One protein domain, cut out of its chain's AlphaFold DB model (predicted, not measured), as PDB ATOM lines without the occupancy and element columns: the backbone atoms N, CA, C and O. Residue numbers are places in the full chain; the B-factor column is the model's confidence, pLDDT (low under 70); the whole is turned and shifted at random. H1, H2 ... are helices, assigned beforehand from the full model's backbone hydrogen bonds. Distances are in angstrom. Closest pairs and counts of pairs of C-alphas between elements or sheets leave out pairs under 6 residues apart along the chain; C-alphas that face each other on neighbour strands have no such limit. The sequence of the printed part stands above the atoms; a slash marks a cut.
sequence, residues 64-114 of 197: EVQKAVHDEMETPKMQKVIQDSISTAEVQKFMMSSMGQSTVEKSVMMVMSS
ATOM      1  N   GLU A  64     187.494 123.617 210.754       70.88
ATOM      2  CA  GLU A  64     187.667 122.232 210.303       70.88
ATOM      3  C   GLU A  64     186.431 121.350 210.514       70.88
ATOM      4  O   GLU A  64     186.119 120.538 209.650       70.88
ATOM      5  N   VAL A  65     185.688 121.526 211.611       76.44
ATOM      6  CA  VAL A  65     184.433 120.799 211.856       76.44
ATOM      7  C   VAL A  65     183.353 121.274 210.891       76.44
ATOM      8  O   VAL A  65     182.628 120.452 210.342       76.44
ATOM      9  N   GLN A  66     183.277 122.579 210.611       72.31
ATOM     10  CA  GLN A  66     182.352 123.090 209.592       72.31
ATOM     11  C   GLN A  66     182.688 122.551 208.197       72.31
ATOM     12  O   GLN A  66     181.785 122.161 207.461       72.31
ATOM     13  N   LYS A  67     183.980 122.473 207.854       80.94
ATOM     14  CA  LYS A  67     184.433 121.906 206.581       80.94
ATOM     15  C   LYS A  67     184.155 120.403 206.486       80.94
ATOM     16  O   LYS A  67     183.656 119.958 205.463       80.94
ATOM     17  N   ALA A  68     184.426 119.639 207.543       76.19
ATOM     18  CA  ALA A  68     184.146 118.205 207.575       76.19
ATOM     19  C   ALA A  68     182.642 117.921 207.459       76.19
ATOM     20  O   ALA A  68     182.246 117.045 206.702       76.19
ATOM     21  N   VAL A  69     181.794 118.706 208.135       78.00
ATOM     22  CA  VAL A  69     180.332 118.591 208.004       78.00
ATOM     23  C   VAL A  69     179.865 118.961 206.592       78.00
ATOM     24  O   VAL A  69     178.968 118.306 206.068       78.00
ATOM     25  N   HIS A  70     180.468 119.969 205.957       80.88
ATOM     26  CA  HIS A  70     180.161 120.323 204.568       80.88
ATOM     27  C   HIS A  70     180.569 119.214 203.585       80.88
ATOM     28  O   HIS A  70     179.753 118.805 202.764       80.88
ATOM     29  N   ASP A  71     181.789 118.680 203.712       81.25
ATOM     30  CA  ASP A  71     182.289 117.575 202.881       81.25
ATOM     31  C   ASP A  71     181.439 116.297 203.082       81.25
ATOM     32  O   ASP A  71     181.133 115.591 202.118       81.25
ATOM     33  N   GLU A  72     180.981 116.018 204.310       75.50
ATOM     34  CA  GLU A  72     180.071 114.901 204.612       75.50
ATOM     35  C   GLU A  72     178.686 115.116 203.966       75.50
ATOM     36  O   GLU A  72     178.106 114.186 203.396       75.50
ATOM     37  N   MET A  73     178.176 116.354 203.989       71.62
ATOM     38  CA  MET A  73     176.900 116.743 203.368       71.62
ATOM     39  C   MET A  73     176.938 116.711 201.832       71.62
ATOM     40  O   MET A  73     175.898 116.502 201.204       71.62
ATOM     41  N   GLU A  74     178.112 116.863 201.218       79.88
ATOM     42  CA  GLU A  74     178.303 116.738 199.766       79.88
ATOM     43  C   GLU A  74     178.456 115.290 199.283       79.88
ATOM     44  O   GLU A  74     178.468 115.041 198.073       79.88
ATOM     45  N   THR A  75     178.513 114.303 200.185       87.44
ATOM     46  CA  THR A  75     178.587 112.909 199.744       87.44
ATOM     47  C   THR A  75     177.324 112.499 198.966       87.44
ATOM     48  O   THR A  75     176.194 112.788 199.376       87.44
ATOM     49  N   PRO A  76     177.465 111.736 197.863       81.31
ATOM     50  CA  PRO A  76     176.336 111.340 197.013       81.31
ATOM     51  C   PRO A  76     175.289 110.493 197.752       81.31
ATOM     52  O   PRO A  76     174.135 110.414 197.339       81.31
ATOM     53  N   LYS A  77     175.673 109.870 198.873       80.38
ATOM     54  CA  LYS A  77     174.764 109.127 199.750       80.38
ATOM     55  C   LYS A  77     173.844 110.069 200.536       80.38
ATOM     56  O   LYS A  77     172.646 109.811 200.604       80.38
ATOM     57  N   MET A  78     174.389 111.167 201.065       77.62
ATOM     58  CA  MET A  78     173.636 112.195 201.788       77.62
ATOM     59  C   MET A  78     172.726 112.984 200.843       77.62
ATOM     60  O   MET A  78     171.552 113.177 201.149       77.62
ATOM     61  N   GLN A  79     173.218 113.344 199.650       78.00
ATOM     62  CA  GLN A  79     172.399 113.993 198.618       78.00
ATOM     63  C   GLN A  79     171.165 113.162 198.261       78.00
ATOM     64  O   GLN A  79     170.079 113.716 198.123       78.00
ATOM     65  N   LYS A  80     171.304 111.834 198.175       82.31
ATOM     66  CA  LYS A  80     170.180 110.935 197.890       82.31
ATOM     67  C   LYS A  80     169.145 110.921 199.016       82.31
ATOM     68  O   LYS A  80     167.956 110.995 198.741       82.31
ATOM     69  N   VAL A  81     169.591 110.908 200.274       80.25
ATOM     70  CA  VAL A  81     168.704 111.000 201.449       80.25
ATOM     71  C   VAL A  81     167.991 112.351 201.506       80.25
ATOM     72  O   VAL A  81     166.798 112.400 201.800       80.25
ATOM     73  N   ILE A  82     168.689 113.444 201.193       74.62
ATOM     74  CA  ILE A  82     168.097 114.784 201.105       74.62
ATOM     75  C   ILE A  82     167.072 114.829 199.968       74.62
ATOM     76  O   ILE A  82     165.973 115.336 200.159       74.62
ATOM     77  N   GLN A  83     167.387 114.259 198.806       77.19
ATOM     78  CA  GLN A  83     166.495 114.227 197.649       77.19
ATOM     79  C   GLN A  83     165.238 113.382 197.908       77.19
ATOM     80  O   GLN A  83     164.134 113.820 197.575       77.19
ATOM     81  N   ASP A  84     165.384 112.229 198.566       81.31
ATOM     82  CA  ASP A  84     164.256 111.411 199.026       81.31
ATOM     83  C   ASP A  84     163.432 112.160 200.084       81.31
ATOM     84  O   ASP A  84     162.204 112.183 200.005       81.31
ATOM     85  N   SER A  85     164.086 112.867 201.014       71.06
ATOM     86  CA  SER A  85     163.410 113.662 202.052       71.06
ATOM     87  C   SER A  85     162.648 114.861 201.478       71.06
ATOM     88  O   SER A  85     161.543 115.159 201.930       71.06
ATOM     89  N   ILE A  86     163.183 115.530 200.453       69.38
ATOM     90  CA  ILE A  86     162.502 116.626 199.741       69.38
ATOM     91  C   ILE A  86     161.339 116.091 198.892       69.38
ATOM     92  O   ILE A  86     160.333 116.779 198.724       69.38
ATOM     93  N   SER A  87     161.447 114.857 198.392       73.44
ATOM     94  CA  SER A  87     160.386 114.195 197.618       73.44
ATOM     95  C   SER A  87     159.243 113.667 198.492       73.44
ATOM     96  O   SER A  87     158.215 113.233 197.969       73.44
ATOM     97  N   THR A  88     159.385 113.711 199.818       78.50
ATOM     98  CA  THR A  88     158.314 113.321 200.738       78.50
ATOM     99  C   THR A  88     157.133 114.283 200.608       78.50
ATOM    100  O   THR A  88     157.294 115.505 200.625       78.50
ATOM    101  N   ALA A  89     155.917 113.736 200.537       75.94
ATOM    102  CA  ALA A  89     154.675 114.494 200.361       75.94
ATOM    103  C   ALA A  89     154.475 115.623 201.396       75.94
ATOM    104  O   ALA A  89     153.766 116.593 201.129       75.94
ATOM    105  N   GLU A  90     155.111 115.530 202.565       79.31
ATOM    106  CA  GLU A  90     155.082 116.565 203.602       79.31
ATOM    107  C   GLU A  90     155.812 117.850 203.197       79.31
ATOM    108  O   GLU A  90     155.286 118.936 203.437       79.31
ATOM    109  N   VAL A  91     156.962 117.758 202.518       78.31
ATOM    110  CA  VAL A  91     157.694 118.938 202.021       78.31
ATOM    111  C   VAL A  91     156.901 119.616 200.911       78.31
ATOM    112  O   VAL A  91     156.766 120.838 200.893       78.31
ATOM    113  N   GLN A  92     156.294 118.824 200.029       78.38
ATOM    114  CA  GLN A  92     155.437 119.340 198.966       78.38
ATOM    115  C   GLN A  92     154.187 120.030 199.536       78.38
ATOM    116  O   GLN A  92     153.818 121.122 199.101       78.38
ATOM    117  N   LYS A  93     153.576 119.444 200.575       85.62
ATOM    118  CA  LYS A  93     152.440 120.030 201.300       85.62
ATOM    119  C   LYS A  93     152.831 121.300 202.057       85.62
ATOM    120  O   LYS A  93     152.058 122.255 202.076       85.62
ATOM    121  N   PHE A  94     154.030 121.338 202.634       84.81
ATOM    122  CA  PHE A  94     154.579 122.537 203.258       84.81
ATOM    123  C   PHE A  94     154.829 123.642 202.224       84.81
ATOM    124  O   PHE A  94     154.391 124.767 202.448       84.81
ATOM    125  N   MET A  95     155.423 123.335 201.065       81.75
ATOM    126  CA  MET A  95     155.619 124.301 199.971       81.75
ATOM    127  C   MET A  95     154.303 124.832 199.392       81.75
ATOM    128  O   MET A  95     154.235 125.994 199.003       81.75
ATOM    129  N   MET A  96     153.251 124.011 199.363       86.69
ATOM    130  CA  MET A  96     151.909 124.447 198.964       86.69
ATOM    131  C   MET A  96     151.153 125.207 200.061       86.69
ATOM    132  O   MET A  96     150.144 125.845 199.767       86.69
ATOM    133  N   SER A  97     151.612 125.155 201.313       92.75
ATOM    134  CA  SER A  97     151.025 125.954 202.387       92.75
ATOM    135  C   SER A  97     151.333 127.440 202.192       92.75
ATOM    136  O   SER A  97     152.355 127.808 201.613       92.75
ATOM    137  N   SER A  98     150.482 128.311 202.733       86.94
ATOM    138  CA  SER A  98     150.675 129.766 202.687       86.94
ATOM    139  C   SER A  98     152.018 130.213 203.282       86.94
ATOM    140  O   SER A  98     152.653 131.134 202.771       86.94
ATOM    141  N   MET A  99     152.492 129.530 204.327       87.56
ATOM    142  CA  MET A  99     153.791 129.800 204.950       87.56
ATOM    143  C   MET A  99     154.963 129.388 204.047       87.56
ATOM    144  O   MET A  99     155.946 130.125 203.929       87.56
ATOM    145  N   GLY A 100     154.853 128.234 203.383       87.50
ATOM    146  CA  GLY A 100     155.850 127.772 202.419       87.50
ATOM    147  C   GLY A 100     155.927 128.682 201.198       87.50
ATOM    148  O   GLY A 100     157.022 129.094 200.823       87.50
ATOM    149  N   GLN A 101     154.777 129.081 200.647       89.50
ATOM    150  CA  GLN A 101     154.712 130.027 199.530       89.50
ATOM    151  C   GLN A 101     155.370 131.364 199.871       89.50
ATOM    152  O   GLN A 101     156.224 131.814 199.115       89.50
ATOM    153  N   SER A 102     155.061 131.957 201.031       90.88
ATOM    154  CA  SER A 102     155.677 133.225 201.453       90.88
ATOM    155  C   SER A 102     157.197 133.110 201.623       90.88
ATOM    156  O   SER A 102     157.944 134.021 201.263       90.88
ATOM    157  N   THR A 103     157.677 131.970 202.126       90.69
ATOM    158  CA  THR A 103     159.117 131.715 202.269       90.69
ATOM    159  C   THR A 103     159.792 131.598 200.903       90.69
ATOM    160  O   THR A 103     160.807 132.250 200.668       90.69
ATOM    161  N   VAL A 104     159.206 130.823 199.983       88.81
ATOM    162  CA  VAL A 104     159.709 130.675 198.608       88.81
ATOM    163  C   VAL A 104     159.695 132.014 197.882       88.81
ATOM    164  O   VAL A 104     160.698 132.381 197.282       88.81
ATOM    165  N   GLU A 105     158.610 132.778 197.979       91.50
ATOM    166  CA  GLU A 105     158.488 134.104 197.371       91.50
ATOM    167  C   GLU A 105     159.583 135.052 197.872       91.50
ATOM    168  O   GLU A 105     160.254 135.704 197.072       91.50
ATOM    169  N   LYS A 106     159.844 135.071 199.184       92.56
ATOM    170  CA  LYS A 106     160.902 135.899 199.774       92.56
ATOM    171  C   LYS A 106     162.296 135.468 199.322       92.56
ATOM    172  O   LYS A 106     163.130 136.321 199.016       92.56
ATOM    173  N   SER A 107     162.552 134.162 199.247       89.19
ATOM    174  CA  SER A 107     163.804 133.625 198.706       89.19
ATOM    175  C   SER A 107     163.975 133.973 197.227       89.19
ATOM    176  O   SER A 107     165.054 134.406 196.830       89.19
ATOM    177  N   VAL A 108     162.915 133.870 196.422       88.50
ATOM    178  CA  VAL A 108     162.931 134.259 195.005       88.50
ATOM    179  C   VAL A 108     163.179 135.760 194.862       88.50
ATOM    180  O   VAL A 108     164.064 136.141 194.103       88.50
ATOM    181  N   MET A 109     162.500 136.615 195.632       91.00
ATOM    182  CA  MET A 109     162.760 138.060 195.637       91.00
ATOM    183  C   MET A 109     164.204 138.392 196.023       91.00
ATOM    184  O   MET A 109     164.814 139.273 195.415       91.00
ATOM    185  N   MET A 110     164.775 137.684 197.002       92.88
ATOM    186  CA  MET A 110     166.174 137.865 197.398       92.88
ATOM    187  C   MET A 110     167.134 137.460 196.270       92.88
ATOM    188  O   MET A 110     168.084 138.191 195.990       92.88
ATOM    189  N   VAL A 111     166.864 136.347 195.578       91.75
ATOM    190  CA  VAL A 111     167.647 135.916 194.407       91.75
ATOM    191  C   VAL A 111     167.508 136.914 193.259       91.75
ATOM    192  O   VAL A 111     168.521 137.299 192.679       91.75
ATOM    193  N   MET A 112     166.298 137.397 192.969       88.88
ATOM    194  CA  MET A 112     166.061 138.409 191.932       88.88
ATOM    195  C   MET A 112     166.751 139.742 192.244       88.88
ATOM    196  O   MET A 112     167.215 140.429 191.337       88.88
ATOM    197  N   SER A 113     166.860 140.083 193.527       91.19
ATOM    198  CA  SER A 113     167.578 141.272 194.000       91.19
ATOM    199  C   SER A 113     169.094 141.066 194.075       91.19
ATOM    200  O   SER A 113     169.823 142.010 194.377       91.19
ATOM    201  N   SER A 114     169.592 139.850 193.832       95.12
ATOM    202  CA  SER A 114     171.025 139.579 193.893       95.12
ATOM    203  C   SER A 114     171.759 140.246 192.719       95.12
ATOM    204  O   SER A 114     171.262 140.220 191.587       95.12
TER     205      SER A 114
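Overview. This is residues 64 to 114 of the 197 residues of an uncharacterized protein of Sulfobacillus benefaciens (UniProt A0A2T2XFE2). Four helices follow one another in an open, flat U: H1 makes one arm, H2 and H3 the base, and H4 the other, longer arm. The space between the arms is empty, and the helices meet only near their ends. The printed part has 51 residues, with H1, H2, H3 and H4 in that order and no named strand; the class is all helix. It is only just loose, close to extended, with a radius of gyration of the C-alphas of 14.6 A and spans of 36 by 30 by 15 A.

Along the chain. H1, residues 64 to 73, begins at C-alpha 64 (187.667, 122.232, 210.303) and is 13.9 A long. H2, residues 76 to 86, is 15.1 A long. H3, residues 89 to 96, is 10.4 A long. H4, residues 98 to 112, is 20.7 A long and ends at C-alpha 112 (166.061, 138.409, 191.932).

Arrangement. H1 and H2 are close but not clearly touching, with Met 73 and Gln 79 their closest C-alphas, 7.1 A apart. H2 and H3 are likewise close but not clearly touching, at a steep tilt of 63 degrees; their closest C-alphas, of Ile 86 and Gln 92, are 7.6 A apart. H3 and H4 only just touch, with 3 pairs of C-alphas within 8 A, and only at the corner; their closest C-alphas, of Phe 94 and Gly 100, are 5.5 A apart. H1 and H4 are apart. In H1, H2, H3 and H4 every O i to N i+4 pair is within hydrogen-bond range.

Size, cuts and confidence. The C-alphas of Glu 64 and Ser 98, the two farthest apart, are 38.5 A apart. The printed part has no cut, and its three links are tight. Residue 86 has pLDDT under 70.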